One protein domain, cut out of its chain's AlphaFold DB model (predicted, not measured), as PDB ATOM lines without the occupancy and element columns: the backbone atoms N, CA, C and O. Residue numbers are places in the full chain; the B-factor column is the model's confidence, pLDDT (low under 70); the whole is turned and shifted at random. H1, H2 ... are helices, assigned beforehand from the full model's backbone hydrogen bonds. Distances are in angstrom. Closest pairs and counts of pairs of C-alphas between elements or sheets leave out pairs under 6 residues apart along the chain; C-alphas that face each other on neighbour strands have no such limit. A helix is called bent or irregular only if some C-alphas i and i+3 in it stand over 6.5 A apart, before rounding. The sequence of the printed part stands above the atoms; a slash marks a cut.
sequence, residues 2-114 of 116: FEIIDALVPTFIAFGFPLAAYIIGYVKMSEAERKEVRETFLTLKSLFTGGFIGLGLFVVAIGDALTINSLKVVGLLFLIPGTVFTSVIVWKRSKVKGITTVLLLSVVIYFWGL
ATOM      1  N   PHE A   2       7.842   4.594 -19.887       69.19
ATOM      2  CA  PHE A   2       6.579   5.352 -19.880       69.19
ATOM      3  C   PHE A   2       6.719   6.738 -19.228       69.19
ATOM      4  O   PHE A   2       6.482   7.729 -19.900       69.19
ATOM      5  N   GLU A   3       7.290   6.824 -18.023       77.25
ATOM      6  CA  GLU A   3       7.473   8.108 -17.313       77.25
ATOM      7  C   GLU A   3       8.332   9.140 -18.072       77.25
ATOM      8  O   GLU A   3       8.061  10.336 -18.034       77.25
ATOM      9  N   ILE A   4       9.348   8.684 -18.815       81.25
ATOM     10  CA  ILE A   4      10.200   9.563 -19.634       81.25
ATOM     11  C   ILE A   4       9.396  10.126 -20.812       81.25
ATOM     12  O   ILE A   4       9.507  11.305 -21.137       81.25
ATOM     13  N   ILE A   5       8.579   9.293 -21.459       86.62
ATOM     14  CA  ILE A   5       7.728   9.720 -22.577       86.62
ATOM     15  C   ILE A   5       6.657  10.696 -22.072       86.62
ATOM     16  O   ILE A   5       6.446  11.734 -22.702       86.62
ATOM     17  N   ASP A   6       6.068  10.419 -20.908       88.69
ATOM     18  CA  ASP A   6       5.061  11.270 -20.267       88.69
ATOM     19  C   ASP A   6       5.606  12.665 -19.912       88.69
ATOM     20  O   ASP A   6       4.855  13.638 -19.932       88.69
ATOM     21  N   ALA A   7       6.916  12.795 -19.663       86.25
ATOM     22  CA  ALA A   7       7.588  14.077 -19.442       86.25
ATOM     23  C   ALA A   7       8.108  14.742 -20.738       86.25
ATOM     24  O   ALA A   7       8.055  15.969 -20.891       86.25
ATOM     25  N   LEU A   8       8.600  13.963 -21.707       89.50
ATOM     26  CA  LEU A   8       9.157  14.489 -22.960       89.50
ATOM     27  C   LEU A   8       8.086  15.036 -23.901       89.50
ATOM     28  O   LEU A   8       8.290  16.089 -24.502       89.50
ATOM     29  N   VAL A   9       6.950  14.348 -24.037       91.75
ATOM     30  CA  VAL A   9       5.854  14.774 -24.922       91.75
ATOM     31  C   VAL A   9       5.364  16.190 -24.591       91.75
ATOM     32  O   VAL A   9       5.390  17.036 -25.492       91.75
ATOM     33  N   PRO A  10       4.979  16.527 -23.342       90.38
ATOM     34  CA  PRO A  10       4.568  17.889 -23.017       90.38
ATOM     35  C   PRO A  10       5.713  18.897 -23.172       90.38
ATOM     36  O   PRO A  10       5.461  20.020 -23.606       90.38
ATOM     37  N   THR A  11       6.965  18.504 -22.913       89.81
ATOM     38  CA  THR A  11       8.137  19.370 -23.132       89.81
ATOM     39  C   THR A  11       8.282  19.741 -24.611       89.81
ATOM     40  O   THR A  11       8.374  20.919 -24.963       89.81
ATOM     41  N   PHE A  12       8.227  18.765 -25.518       91.38
ATOM     42  CA  PHE A  12       8.300  19.038 -26.953       91.38
ATOM     43  C   PHE A  12       7.090  19.802 -27.477       91.38
ATOM     44  O   PHE A  12       7.249  20.616 -28.381       91.38
ATOM     45  N   ILE A  13       5.899  19.609 -26.913       92.56
ATOM     46  CA  ILE A  13       4.737  20.426 -27.276       92.56
ATOM     47  C   ILE A  13       4.951  21.878 -26.825       92.56
ATOM     48  O   ILE A  13       4.812  22.792 -27.636       92.56
ATOM     49  N   ALA A  14       5.348  22.093 -25.568       89.94
ATOM     50  CA  ALA A  14       5.510  23.423 -24.982       89.94
ATOM     51  C   ALA A  14       6.576  24.271 -25.693       89.94
ATOM     52  O   ALA A  14       6.369  25.466 -25.897       89.94
ATOM     53  N   PHE A  15       7.697  23.666 -26.099       91.38
ATOM     54  CA  PHE A  15       8.799  24.382 -26.753       91.38
ATOM     55  C   PHE A  15       8.809  24.222 -28.278       91.38
ATOM     56  O   PHE A  15       9.117  25.168 -29.006       91.38
ATOM     57  N   GLY A  16       8.449  23.044 -28.781       91.31
ATOM     58  CA  GLY A  16       8.476  22.720 -30.205       91.31
ATOM     59  C   GLY A  16       7.355  23.389 -30.992       91.31
ATOM     60  O   GLY A  16       7.607  23.833 -32.109       91.31
ATOM     61  N   PHE A  17       6.151  23.541 -30.425       92.44
ATOM     62  CA  PHE A  17       5.065  24.225 -31.132       92.44
ATOM     63  C   PHE A  17       5.372  25.714 -31.382       92.44
ATOM     64  O   PHE A  17       5.313  26.130 -32.544       92.44
ATOM     65  N   PRO A  18       5.784  26.521 -30.379       90.31
ATOM     66  CA  PRO A  18       6.204  27.900 -30.624       90.31
ATOM     67  C   PRO A  18       7.392  28.001 -31.582       90.31
ATOM     68  O   PRO A  18       7.389  28.860 -32.463       90.31
ATOM     69  N   LEU A  19       8.383  27.109 -31.457       91.06
ATOM     70  CA  LEU A  19       9.545  27.089 -32.345       91.06
ATOM     71  C   LEU A  19       9.140  26.809 -33.798       91.06
ATOM     72  O   LEU A  19       9.560  27.528 -34.702       91.06
ATOM     73  N   ALA A  20       8.291  25.807 -34.030       94.62
ATOM     74  CA  ALA A  20       7.788  25.474 -35.357       94.62
ATOM     75  C   ALA A  20       6.955  26.619 -35.943       94.62
ATOM     76  O   ALA A  20       7.171  27.000 -37.093       94.62
ATOM     77  N   ALA A  21       6.057  27.215 -35.153       94.00
ATOM     78  CA  ALA A  21       5.280  28.377 -35.575       94.00
ATOM     79  C   ALA A  21       6.194  29.544 -35.987       94.00
ATOM     80  O   ALA A  21       5.979  30.162 -37.032       94.00
ATOM     81  N   TYR A  22       7.252  29.790 -35.212       91.06
ATOM     82  CA  TYR A  22       8.235  30.827 -35.496       91.06
ATOM     83  C   TYR A  22       9.017  30.553 -36.790       91.06
ATOM     84  O   TYR A  22       9.131  31.433 -37.645       91.06
ATOM     85  N   ILE A  23       9.498  29.318 -36.984       94.69
ATOM     86  CA  ILE A  23      10.209  28.895 -38.202       94.69
ATOM     87  C   ILE A  23       9.303  29.014 -39.431       94.69
ATOM     88  O   ILE A  23       9.712  29.581 -40.444       94.69
ATOM     89  N   ILE A  24       8.066  28.519 -39.351       96.69
ATOM     90  CA  ILE A  24       7.104  28.572 -40.458       96.69
ATOM     91  C   ILE A  24       6.783  30.026 -40.817       96.69
ATOM     92  O   ILE A  24       6.755  30.366 -42.000       96.69
ATOM     93  N   GLY A  25       6.570  30.885 -39.816       96.38
ATOM     94  CA  GLY A  25       6.363  32.318 -40.028       96.38
ATOM     95  C   GLY A  25       7.550  32.957 -40.745       96.38
ATOM     96  O   GLY A  25       7.374  33.587 -41.783       96.38
ATOM     97  N   TYR A  26       8.767  32.707 -40.259       95.19
ATOM     98  CA  TYR A  26       9.998  33.240 -40.842       95.19
ATOM     99  C   TYR A  26      10.236  32.775 -42.292       95.19
ATOM    100  O   TYR A  26      10.643  33.554 -43.156       95.19
ATOM    101  N   VAL A  27       9.953  31.506 -42.599       96.75
ATOM    102  CA  VAL A  27      10.081  30.966 -43.963       96.75
ATOM    103  C   VAL A  27       9.045  31.574 -44.915       96.75
ATOM    104  O   VAL A  27       9.339  31.730 -46.096       96.75
ATOM    105  N   LYS A  28       7.865  31.974 -44.436       97.44
ATOM    106  CA  LYS A  28       6.828  32.606 -45.273       97.44
ATOM    107  C   LYS A  28       7.045  34.103 -45.522       97.44
ATOM    108  O   LYS A  28       6.383  34.655 -46.394       97.44
ATOM    109  N   MET A  29       7.947  34.743 -44.783       97.44
ATOM    110  CA  MET A  29       8.262  36.166 -44.926       97.44
ATOM    111  C   MET A  29       9.069  36.471 -46.194       97.44
ATOM    112  O   MET A  29       9.883  35.659 -46.647       97.44
ATOM    113  N   SER A  30       8.879  37.681 -46.720       97.94
ATOM    114  CA  SER A  30       9.722  38.287 -47.752       97.94
ATOM    115  C   SER A  30      11.147  38.543 -47.247       97.94
ATOM    116  O   SER A  30      11.418  38.560 -46.046       97.94
ATOM    117  N   GLU A  31      12.088  38.786 -48.162       97.44
ATOM    118  CA  GLU A  31      13.478  39.099 -47.796       97.44
ATOM    119  C   GLU A  31      13.598  40.364 -46.926       97.44
ATOM    120  O   GLU A  31      14.405  40.397 -45.994       97.44
ATOM    121  N   ALA A  32      12.769  41.382 -47.177       97.38
ATOM    122  CA  ALA A  32      12.757  42.609 -46.380       97.38
ATOM    123  C   ALA A  32      12.305  42.345 -44.934       97.38
ATOM    124  O   ALA A  32      12.990  42.740 -43.991       97.38
ATOM    125  N   GLU A  33      11.210  41.601 -44.755       96.88
ATOM    126  CA  GLU A  33      10.689  41.222 -43.435       96.88
ATOM    127  C   GLU A  33      11.672  40.317 -42.677       96.88
ATOM    128  O   GLU A  33      11.949  40.529 -41.497       96.88
ATOM    129  N   ARG A  34      12.276  39.333 -43.358       96.56
ATOM    130  CA  ARG A  34      13.303  38.465 -42.758       96.56
ATOM    131  C   ARG A  34      14.499  39.261 -42.249       96.56
ATOM    132  O   ARG A  34      15.040  38.931 -41.192       96.56
ATOM    133  N   LYS A  35      14.925  40.290 -42.988       96.69
ATOM    134  CA  LYS A  35      16.023  41.172 -42.580       96.69
ATOM    135  C   LYS A  35      15.671  41.938 -41.303       96.69
ATOM    136  O   LYS A  35      16.457  41.903 -40.360       96.69
ATOM    137  N   GLU A  36      14.489  42.542 -41.238       95.56
ATOM    138  CA  GLU A  36      14.015  43.260 -40.044       95.56
ATOM    139  C   GLU A  36      13.923  42.338 -38.816       95.56
ATOM    140  O   GLU A  36      14.380  42.678 -37.718       95.56
ATOM    141  N   VAL A  37      13.396  41.124 -39.005       93.69
ATOM    142  CA  VAL A  37      13.328  40.115 -37.944       93.69
ATOM    143  C   VAL A  37      14.725  39.739 -37.461       93.69
ATOM    144  O   VAL A  37      14.957  39.704 -36.253       93.69
ATOM    145  N   ARG A  38      15.681  39.497 -38.367       93.56
ATOM    146  CA  ARG A  38      17.075  39.216 -37.984       93.56
ATOM    147  C   ARG A  38      17.672  40.359 -37.175       93.56
ATOM    148  O   ARG A  38      18.246  40.101 -36.123       93.56
ATOM    149  N   GLU A  39      17.514  41.600 -37.625       94.56
ATOM    150  CA  GLU A  39      18.032  42.776 -36.918       94.56
ATOM    151  C   GLU A  39      17.434  42.895 -35.510       94.56
ATOM    152  O   GLU A  39      18.157  43.156 -34.549       94.56
ATOM    153  N   THR A  40      16.142  42.596 -35.356       92.31
ATOM    154  CA  THR A  40      15.456  42.598 -34.058       92.31
ATOM    155  C   THR A  40      15.924  41.459 -33.141       92.31
ATOM    156  O   THR A  40      16.161  41.669 -31.942       92.31
ATOM    157  N   PHE A  41      16.073  40.246 -33.678       89.38
ATOM    158  CA  PHE A  41      16.436  39.049 -32.910       89.38
ATOM    159  C   PHE A  41      17.914  38.990 -32.534       89.38
ATOM    160  O   PHE A  41      18.247  38.459 -31.477       89.38
ATOM    161  N   LEU A  42      18.789  39.573 -33.352       91.56
ATOM    162  CA  LEU A  42      20.228  39.629 -33.094       91.56
ATOM    163  C   LEU A  42      20.626  40.761 -32.139       91.56
ATOM    164  O   LEU A  42      21.801  40.894 -31.799       91.56
ATOM    165  N   THR A  43      19.674  41.562 -31.646       93.88
ATOM    166  CA  THR A  43      19.971  42.500 -30.558       93.88
ATOM    167  C   THR A  43      20.349  41.746 -29.282       93.88
ATOM    168  O   THR A  43      19.738  40.736 -28.935       93.88
ATOM    169  N   LEU A  44      21.302  42.285 -28.511       89.88
ATOM    170  CA  LEU A  44      21.699  41.706 -27.217       89.88
ATOM    171  C   LEU A  44      20.496  41.485 -26.292       89.88
ATOM    172  O   LEU A  44      20.416  40.472 -25.606       89.88
ATOM    173  N   LYS A  45      19.531  42.412 -26.305       90.94
ATOM    174  CA  LYS A  45      18.291  42.269 -25.540       90.94
ATOM    175  C   LYS A  45      17.537  40.998 -25.944       90.94
ATOM    176  O   LYS A  45      17.210  40.200 -25.077       90.94
ATOM    177  N   SER A  46      17.268  40.810 -27.232       91.56
ATOM    178  CA  SER A  46      16.530  39.641 -27.720       91.56
ATOM    179  C   SER A  46      17.293  38.336 -27.484       91.56
ATOM    180  O   SER A  46      16.695  37.356 -27.038       91.56
ATOM    181  N   LEU A  47      18.613  38.337 -27.687       93.06
ATOM    182  CA  LEU A  47      19.463  37.168 -27.453       93.06
ATOM    183  C   LEU A  47      19.451  36.726 -25.987       93.06
ATOM    184  O   LEU A  47      19.262  35.545 -25.718       93.06
ATOM    185  N   PHE A  48      19.602  37.645 -25.029       91.81
ATOM    186  CA  PHE A  48      19.599  37.272 -23.612       91.81
ATOM    187  C   PHE A  48      18.196  36.975 -23.073       91.81
ATOM    188  O   PHE A  48      18.033  36.049 -22.282       91.81
ATOM    189  N   THR A  49      17.178  37.731 -23.490       89.19
ATOM    190  CA  THR A  49      15.821  37.563 -22.953       89.19
ATOM    191  C   THR A  49      15.070  36.410 -23.607       89.19
ATOM    192  O   THR A  49      14.478  35.604 -22.905       89.19
ATOM    193  N   GLY A  50      15.076  36.316 -24.935       89.19
ATOM    194  CA  GLY A  50      14.407  35.227 -25.652       89.19
ATOM    195  C   GLY A  50      15.304  34.002 -25.795       89.19
ATOM    196  O   GLY A  50      14.894  32.894 -25.464       89.19
ATOM    197  N   GLY A  51      16.542  34.211 -26.250       91.38
ATOM    198  CA  GLY A  51      17.491  33.133 -26.532       91.38
ATOM    199  C   GLY A  51      17.978  32.418 -25.274       91.38
ATOM    200  O   GLY A  51      17.655  31.255 -25.077       91.38
ATOM    201  N   PHE A  52      18.735  33.093 -24.407       95.00
ATOM    202  CA  PHE A  52      19.358  32.461 -23.234       95.00
ATOM    203  C   PHE A  52      18.327  31.929 -22.235       95.00
ATOM    204  O   PHE A  52      18.452  30.792 -21.788       95.00
ATOM    205  N   ILE A  53      17.293  32.712 -21.907       93.62
ATOM    206  CA  ILE A  53      16.243  32.235 -20.993       93.62
ATOM    207  C   ILE A  53      15.448  31.097 -21.647       93.62
ATOM    208  O   ILE A  53      15.285  30.049 -21.030       93.62
ATOM    209  N   GLY A  54      14.991  31.254 -22.894       92.50
ATOM    210  CA  GLY A  54      14.195  30.228 -23.574       92.50
ATOM    211  C   GLY A  54      14.956  28.915 -23.778       92.50
ATOM    212  O   GLY A  54      14.451  27.850 -23.428       92.50
ATOM    213  N   LEU A  55      16.193  28.990 -24.280       93.19
ATOM    214  CA  LEU A  55      17.065  27.830 -24.472       93.19
ATOM    215  C   LEU A  55      17.424  27.179 -23.133       93.19
ATOM    216  O   LEU A  55      17.370  25.960 -23.014       93.19
ATOM    217  N   GLY A  56      17.757  27.972 -22.115       94.56
ATOM    218  CA  GLY A  56      18.095  27.443 -20.801       94.56
ATOM    219  C   GLY A  56      16.922  26.713 -20.141       94.56
ATOM    220  O   GLY A  56      17.114  25.607 -19.644       94.56
ATOM    221  N   LEU A  57      15.701  27.264 -20.212       92.75
ATOM    222  CA  LEU A  57      14.485  26.586 -19.740       92.75
ATOM    223  C   LEU A  57      14.233  25.277 -20.488       92.75
ATOM    224  O   LEU A  57      13.933  24.267 -19.859       92.75
ATOM    225  N   PHE A  58      14.384  25.284 -21.813       93.31
ATOM    226  CA  PHE A  58      14.224  24.080 -22.624       93.31
ATOM    227  C   PHE A  58      15.224  22.990 -22.221       93.31
ATOM    228  O   PHE A  58      14.843  21.842 -22.009       93.31
ATOM    229  N   VAL A  59      16.500  23.349 -22.070       95.00
ATOM    230  CA  VAL A  59      17.559  22.400 -21.713       95.00
ATOM    231  C   VAL A  59      17.367  21.855 -20.294       95.00
ATOM    232  O   VAL A  59      17.547  20.655 -20.090       95.00
ATOM    233  N   VAL A  60      16.950  22.690 -19.333       94.00
ATOM    234  CA  VAL A  60      16.570  22.226 -17.986       94.00
ATOM    235  C   VAL A  60      15.408  21.236 -18.066       94.00
ATOM    236  O   VAL A  60      15.536  20.138 -17.535       94.00
ATOM    237  N   ALA A  61      14.332  21.571 -18.785       91.81
ATOM    238  CA  ALA A  61      13.153  20.713 -18.905       91.81
ATOM    239  C   ALA A  61      13.473  19.351 -19.546       91.81
ATOM    240  O   ALA A  61      12.985  18.320 -19.092       91.81
ATOM    241  N   ILE A  62      14.338  19.321 -20.566       93.75
ATOM    242  CA  ILE A  62      14.824  18.063 -21.151       93.75
ATOM    243  C   ILE A  62      15.715  17.304 -20.159       93.75
ATOM    244  O   ILE A  62      15.611  16.083 -20.059       93.75
ATOM    245  N   GLY A  63      16.576  18.003 -19.415       92.62
ATOM    246  CA  GLY A  63      17.391  17.408 -18.354       92.62
ATOM    247  C   GLY A  63      16.544  16.734 -17.279       92.62
ATOM    248  O   GLY A  63      16.852  15.609 -16.895       92.62
ATOM    249  N   ASP A  64      15.451  17.370 -16.862       89.19
ATOM    250  CA  ASP A  64      14.475  16.796 -15.936       89.19
ATOM    251  C   ASP A  64      13.754  15.588 -16.535       89.19
ATOM    252  O   ASP A  64      13.764  14.513 -15.940       89.19
ATOM    253  N   ALA A  65      13.196  15.726 -17.742       90.75
ATOM    254  CA  ALA A  65      12.459  14.649 -18.403       90.75
ATOM    255  C   ALA A  65      13.321  13.398 -18.655       90.75
ATOM    256  O   ALA A  65      12.821  12.274 -18.627       90.75
ATOM    257  N   LEU A  66      14.623  13.585 -18.895       91.31
ATOM    258  CA  LEU A  66      15.586  12.504 -19.099       91.31
ATOM    259  C   LEU A  66      16.302  12.069 -17.814       91.31
ATOM    260  O   LEU A  66      17.096  11.131 -17.866       91.31
ATOM    261  N   THR A  67      16.062  12.720 -16.672       90.50
ATOM    262  CA  THR A  67      16.793  12.512 -15.405       90.50
ATOM    263  C   THR A  67      18.320  12.695 -15.522       90.50
ATOM    264  O   THR A  67      19.108  12.027 -14.853       90.50
ATOM    265  N   ILE A  68      18.770  13.621 -16.380       91.94
ATOM    266  CA  ILE A  68      20.187  13.921 -16.647       91.94
ATOM    267  C   ILE A  68      20.589  15.234 -15.960       91.94
ATOM    268  O   ILE A  68      20.471  16.325 -16.522       91.94
ATOM    269  N   ASN A  69      21.159  15.128 -14.756       90.56
ATOM    270  CA  ASN A  69      21.589  16.289 -13.962       90.56
ATOM    271  C   ASN A  69      22.631  17.172 -14.666       90.56
ATOM    272  O   ASN A  69      22.588  18.395 -14.537       90.56
ATOM    273  N   SER A  70      23.551  16.591 -15.443       92.94
ATOM    274  CA  SER A  70      24.538  17.376 -16.199       92.94
ATOM    275  C   SER A  70      23.878  18.281 -17.242       92.94
ATOM    276  O   SER A  70      24.326  19.408 -17.443       92.94
ATOM    277  N   LEU A  71      22.775  17.839 -17.851       93.69
ATOM    278  CA  LEU A  71      22.022  18.636 -18.812       93.69
ATOM    279  C   LEU A  71      21.280  19.783 -18.115       93.69
ATOM    280  O   LEU A  71      21.313  20.907 -18.609       93.69
ATOM    281  N   LYS A  72      20.723  19.551 -16.916       91.44
ATOM    282  CA  LYS A  72      20.162  20.632 -16.085       91.44
ATOM    283  C   LYS A  72      21.196  21.716 -15.787       91.44
ATOM    284  O   LYS A  72      20.906  22.899 -15.947       91.44
ATOM    285  N   VAL A  73      22.418  21.323 -15.418       92.88
ATOM    286  CA  VAL A  73      23.519  22.270 -15.172       92.88
ATOM    287  C   VAL A  73      23.826  23.089 -16.427       92.88
ATOM    288  O   VAL A  73      23.956  24.307 -16.336       92.88
ATOM    289  N   VAL A  74      23.872  22.465 -17.608       95.38
ATOM    290  CA  VAL A  74      24.044  23.194 -18.876       95.38
ATOM    291  C   VAL A  74      22.911  24.200 -19.092       95.38
ATOM    292  O   VAL A  74      23.178  25.349 -19.431       95.38
ATOM    293  N   GLY A  75      21.657  23.819 -18.845       94.88
ATOM    294  CA  GLY A  75      20.518  24.733 -18.959       94.88
ATOM    295  C   GLY A  75      20.604  25.921 -17.993       94.88
ATOM    296  O   GLY A  75      20.362  27.066 -18.386       94.88
ATOM    297  N   LEU A  76      21.054  25.686 -16.757       93.56
ATOM    298  CA  LEU A  76      21.317  26.738 -15.772       93.56
ATOM    299  C   LEU A  76      22.404  27.724 -16.226       93.56
ATOM    300  O   LEU A  76      22.267  28.927 -15.989       93.56
ATOM    301  N   LEU A  77      23.444  27.250 -16.925       95.12
ATOM    302  CA  LEU A  77      24.490  28.112 -17.494       95.12
ATOM    303  C   LEU A  77      23.957  29.080 -18.562       95.12
ATOM    304  O   LEU A  77      24.571  30.121 -18.780       95.12
ATOM    305  N   PHE A  78      22.811  28.795 -19.186       95.06
ATOM    306  CA  PHE A  78      22.110  29.747 -20.056       95.06
ATOM    307  C   PHE A  78      21.116  30.624 -19.278       95.06
ATOM    308  O   PHE A  78      21.082  31.844 -19.465       95.06
ATOM    309  N   LEU A  79      20.342  30.030 -18.365       93.56
ATOM    310  CA  LEU A  79      19.319  30.733 -17.582       93.56
ATOM    311  C   LEU A  79      19.889  31.848 -16.703       93.56
ATOM    312  O   LEU A  79      19.312  32.937 -16.653       93.56
ATOM    313  N   ILE A  80      21.003  31.597 -16.010       92.94
ATOM    314  CA  ILE A  80      21.579  32.552 -15.056       92.94
ATOM    315  C   ILE A  80      22.058  33.828 -15.774       92.94
ATOM    316  O   ILE A  80      21.585  34.911 -15.414       92.94
ATOM    317  N   PRO A  81      22.904  33.767 -16.827       94.12
ATOM    318  CA  PRO A  81      23.280  34.962 -17.578       94.12
ATOM    319  C   PRO A  81      22.079  35.661 -18.216       94.12
ATOM    320  O   PRO A  81      21.980  36.886 -18.131       94.12
ATOM    321  N   GLY A  82      21.135  34.909 -18.798       94.19
ATOM    322  CA  GLY A  82      19.910  35.472 -19.377       94.19
ATOM    323  C   GLY A  82      19.092  36.266 -18.357       94.19
ATOM    324  O   GLY A  82      18.645  37.382 -18.641       94.19
ATOM    325  N   THR A  83      18.976  35.736 -17.140       92.62
ATOM    326  CA  THR A  83      18.291  36.368 -16.008       92.62
ATOM    327  C   THR A  83      18.973  37.656 -15.571       92.62
ATOM    328  O   THR A  83      18.316  38.696 -15.464       92.62
ATOM    329  N   VAL A  84      20.291  37.617 -15.366       93.88
ATOM    330  CA  VAL A  84      21.074  38.786 -14.945       93.88
ATOM    331  C   VAL A  84      20.993  39.888 -16.001       93.88
ATOM    332  O   VAL A  84      20.617  41.019 -15.686       93.88
ATOM    333  N   PHE A  85      21.268  39.566 -17.267       94.88
ATOM    334  CA  PHE A  85      21.244  40.548 -18.352       94.88
ATOM    335  C   PHE A  85      19.856  41.150 -18.562       94.88
ATOM    336  O   PHE A  85      19.725  42.374 -18.655       94.88
ATOM    337  N   THR A  86      18.810  40.320 -18.594       93.81
ATOM    338  CA  THR A  86      17.431  40.801 -18.762       93.81
ATOM    339  C   THR A  86      17.047  41.733 -17.618       93.81
ATOM    340  O   THR A  86      16.531  42.826 -17.861       93.81
ATOM    341  N   SER A  87      17.380  41.366 -16.381       93.81
ATOM    342  CA  SER A  87      17.115  42.196 -15.207       93.81
ATOM    343  C   SER A  87      17.819  43.549 -15.287       93.81
ATOM    344  O   SER A  87      17.187  44.576 -15.052       93.81
ATOM    345  N   VAL A  88      19.092  43.584 -15.701       94.62
ATOM    346  CA  VAL A  88      19.846  44.835 -15.901       94.62
ATOM    347  C   VAL A  88      19.207  45.709 -16.986       94.62
ATOM    348  O   VAL A  88      19.064  46.920 -16.801       94.62
ATOM    349  N   ILE A  89      18.786  45.120 -18.110       92.38
ATOM    350  CA  ILE A  89      18.123  45.854 -19.199       92.38
ATOM    351  C   ILE A  89      16.803  46.469 -18.721       92.38
ATOM    352  O   ILE A  89      16.529  47.638 -19.005       92.38
ATOM    353  N   VAL A  90      15.989  45.709 -17.984       93.75
ATOM    354  CA  VAL A  90      14.707  46.190 -17.449       93.75
ATOM    355  C   VAL A  90      14.934  47.256 -16.376       93.75
ATOM    356  O   VAL A  90      14.281  48.299 -16.401       93.75
ATOM    357  N   TRP A  91      15.911  47.051 -15.492       95.56
ATOM    358  CA  TRP A  91      16.288  47.977 -14.423       95.56
ATOM    359  C   TRP A  91      16.679  49.360 -14.949       95.56
ATOM    360  O   TRP A  91      16.336  50.372 -14.335       95.56
ATOM    361  N   LYS A  92      17.365  49.430 -16.101       93.19
ATOM    362  CA  LYS A  92      17.697  50.706 -16.765       93.19
ATOM    363  C   LYS A  92      16.456  51.524 -17.141       93.19
ATOM    364  O   LYS A  92      16.555  52.740 -17.231       93.19
ATOM    365  N   ARG A  93      15.304  50.877 -17.349       93.06
ATOM    366  CA  ARG A  93      14.024  51.533 -17.670       93.06
ATOM    367  C   ARG A  93      13.157  51.762 -16.434       93.06
ATOM    368  O   ARG A  93      12.466  52.767 -16.348       93.06
ATOM    369  N   SER A  94      13.160  50.825 -15.488       96.31
ATOM    370  CA  SER A  94      12.423  50.929 -14.230       96.31
ATOM    371  C   SER A  94      13.070  50.042 -13.172       96.31
ATOM    372  O   SER A  94      13.134  48.824 -13.329       96.31
ATOM    373  N   LYS A  95      13.511  50.659 -12.069       93.44
ATOM    374  CA  LYS A  95      14.149  49.961 -10.942       93.44
ATOM    375  C   LYS A  95      13.232  48.890 -10.354       93.44
ATOM    376  O   LYS A  95      13.653  47.749 -10.211       93.44
ATOM    377  N   VAL A  96      11.969  49.253 -10.103       96.38
ATOM    378  CA  VAL A  96      10.950  48.342  -9.562       96.38
ATOM    379  C   VAL A  96      10.780  47.139 -10.483       96.38
ATOM    380  O   VAL A  96      10.949  46.013 -10.032       96.38
ATOM    381  N   LYS A  97      10.558  47.362 -11.787       93.50
ATOM    382  CA  LYS A  97      10.400  46.256 -12.743       93.50
ATOM    383  C   LYS A  97      11.656  45.391 -12.836       93.50
ATOM    384  O   LYS A  97      11.527  44.181 -12.940       93.50
ATOM    385  N   GLY A  98      12.846  45.989 -12.772       92.94
ATOM    386  CA  GLY A  98      14.111  45.254 -12.776       92.94
ATOM    387  C   GLY A  98      14.230  44.303 -11.588       92.94
ATOM    388  O   GLY A  98      14.517  43.127 -11.783       92.94
ATOM    389  N   ILE A  99      13.940  44.785 -10.375       93.19
ATOM    390  CA  ILE A  99      13.918  43.957  -9.159       93.19
ATOM    391  C   ILE A  99      12.853  42.860  -9.274       93.19
ATOM    392  O   ILE A  99      13.133  41.703  -8.974       93.19
ATOM    393  N   THR A 100      11.654  43.187  -9.767       93.50
ATOM    394  CA  THR A 100      10.601  42.189 -10.000       93.50
ATOM    395  C   THR A 100      11.049  41.112 -10.990       93.50
ATOM    396  O   THR A 100      10.785  39.937 -10.759       93.50
ATOM    397  N   THR A 101      11.761  41.472 -12.064       92.06
ATOM    398  CA  THR A 101      12.322  40.504 -13.019       92.06
ATOM    399  C   THR A 101      13.330  39.571 -12.354       92.06
ATOM    400  O   THR A 101      13.244  38.365 -12.578       92.06
ATOM    401  N   VAL A 102      14.228  40.092 -11.506       93.19
ATOM    402  CA  VAL A 102      15.160  39.253 -10.731       93.19
ATOM    403  C   VAL A 102      14.379  38.256  -9.883       93.19
ATOM    404  O   VAL A 102      14.611  37.061  -9.998       93.19
ATOM    405  N   LEU A 103      13.420  38.734  -9.083       94.12
ATOM    406  CA  LEU A 103      12.648  37.884  -8.173       94.12
ATOM    407  C   LEU A 103      11.903  36.771  -8.918       94.12
ATOM    408  O   LEU A 103      12.005  35.608  -8.537       94.12
ATOM    409  N   LEU A 104      11.200  37.108 -10.004       92.50
ATOM    410  CA  LEU A 104      10.453  36.127 -10.795       92.50
ATOM    411  C   LEU A 104      11.370  35.058 -11.391       92.50
ATOM    412  O   LEU A 104      11.075  33.870 -11.302       92.50
ATOM    413  N   LEU A 105      12.497  35.461 -11.977       89.88
ATOM    414  CA  LEU A 105      13.413  34.515 -12.606       89.88
ATOM    415  C   LEU A 105      14.193  33.690 -11.575       89.88
ATOM    416  O   LEU A 105      14.456  32.515 -11.818       89.88
ATOM    417  N   SER A 106      14.489  34.242 -10.396       90.00
ATOM    418  CA  SER A 106      15.039  33.477  -9.273       90.00
ATOM    419  C   SER A 106      14.074  32.399  -8.782       90.00
ATOM    420  O   SER A 106      14.512  31.283  -8.519       90.00
ATOM    421  N   VAL A 107      12.770  32.693  -8.710       91.06
ATOM    422  CA  VAL A 107      11.736  31.695  -8.376       91.06
ATOM    423  C   VAL A 107      11.720  30.574  -9.416       91.06
ATOM    424  O   VAL A 107      11.740  29.403  -9.046       91.06
ATOM    425  N   VAL A 108      11.761  30.911 -10.708       87.50
ATOM    426  CA  VAL A 108      11.828  29.911 -11.786       87.50
ATOM    427  C   VAL A 108      13.079  29.038 -11.657       87.50
ATOM    428  O   VAL A 108      12.983  27.816 -11.702       87.50
ATOM    429  N   ILE A 109      14.252  29.634 -11.434       87.94
ATOM    430  CA  ILE A 109      15.500  28.876 -11.257       87.94
ATOM    431  C   ILE A 109      15.430  27.968 -10.024       87.94
ATOM    432  O   ILE A 109      15.882  26.830 -10.091       87.94
ATOM    433  N   TYR A 110      14.860  28.438  -8.915       87.31
ATOM    434  CA  TYR A 110      14.773  27.654  -7.685       87.31
ATOM    435  C   TYR A 110      13.866  26.427  -7.835       87.31
ATOM    436  O   TYR A 110      14.286  25.325  -7.499       87.31
ATOM    437  N   PHE A 111      12.652  26.603  -8.366       82.62
ATOM    438  CA  PHE A 111      11.666  25.518  -8.447       82.62
ATOM    439  C   PHE A 111      11.868  24.572  -9.633       82.62
ATOM    440  O   PHE A 111      11.482  23.411  -9.546       82.62
ATOM    441  N   TRP A 112      12.430  25.056 -10.742       74.06
ATOM    442  CA  TRP A 112      12.613  24.255 -11.959       74.06
ATOM    443  C   TRP A 112      14.074  23.957 -12.278       74.06
ATOM    444  O   TRP A 112      14.385  22.919 -12.842       74.06
ATOM    445  N   GLY A 113      14.991  24.859 -11.946       71.56
ATOM    446  CA  GLY A 113      16.389  24.726 -12.340       71.56
ATOM    447  C   GLY A 113      17.217  23.829 -11.423       71.56
ATOM    448  O   GLY A 113      18.069  23.078 -11.902       71.56
ATOM    449  N   LEU A 114      17.002  23.910 -10.110       71.62
ATOM    450  CA  LEU A 114      17.840  23.201  -9.148       71.62
ATOM    451  C   LEU A 114      17.486  21.703  -9.095       71.62
ATOM    452  O   LEU A 114      16.308  21.343  -9.107       71.62
TER     453      LEU A 114
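Overview. This is residues 2 to 114 of the 116 residues of an uncharacterized protein of Alkalihalobacillus hwajinpoensis (UniProt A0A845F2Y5). A flat model of long helices: H1 and H3 make a narrow V, near each other where H1 begins and H3 ends and spread at the other end, where short H2 bridges the gap; on the other side of H3, H4 folds back along it and H5 folds back along H4. H3 is in the middle, and residues 17 to 24 of H1, a part of its arm of the V, stand free. The printed part has 113 residues with five named helices, H1 to H5 in order, and no named strand; the class is all helix. It is only just compact, close to loose, with a radius of gyration of the C-alphas of 15.9 A, and spans 46 by 39 by 19 A.

Arrangement. Begin with the longest helix, H1, residues 2 to 28, which has a kink of 33 degrees near residue 13. With its residues 4 to 15 alone it touches residues 58 to 65 of H3, residues 44 to 65, at a shallow tilt of 26 degrees, opposite ways; the closest C-alphas are those of Ala 7 and Ala 65, 5.0 A apart. H2, residues 31 to 41, is close to H1 but not clearly touching it, with the C-alphas of Tyr 26 and Arg 34 closest at 6.5 A, and is about perpendicular to H3 at 76 degrees. H3 is the hub. It forms a helical hairpin with H4, residues 69 to 91; look at Gly 56 and Gly 75, their closest C-alphas, 4.1 A apart. H4 forms a second helical hairpin with H5, residues 95 to 113, at a shallow tilt of 8 degrees, with the C-alphas of Trp 91 and Gly 98 closest at 3.9 A. H3, H4 and H5 are an up and down bundle, each helix running against the one before it; residues 57 to 61 of H3 touch residues 112 to 113 of H5, with the C-alphas of Val 60 and Gly 113 closest at 6.2 A. H1 is apart from H4 and H5, and so is H2. In H2 and H5 every O i to N i+4 pair is within hydrogen-bond range; in H1 it is 21 of 23, in H3 16 of 18 and in H4 18 of 19.

Along the chain. Find C-alpha 2 at (6.579, 5.352, -19.880); from there H1 runs 37.3 A to C-alpha 28 at (6.828, 32.606, -45.273). It is neither bent nor irregular, but only just: C-alphas 14 and 17 are 6.2 A apart. H2 is 11 residues long. H3 measures 29.9 A, and H4 measures 32.1 A. H5 runs 25.4 A to C-alpha 113 at (16.389, 24.726, -12.340).

Size, cuts and confidence. The C-alphas farthest apart are those of Phe 2 and Arg 93, 46.8 A. The printed part has no cut, and its four links between helices are tight. The mean pLDDT of the printed part is 91.8, and residue 2 alone is under 70.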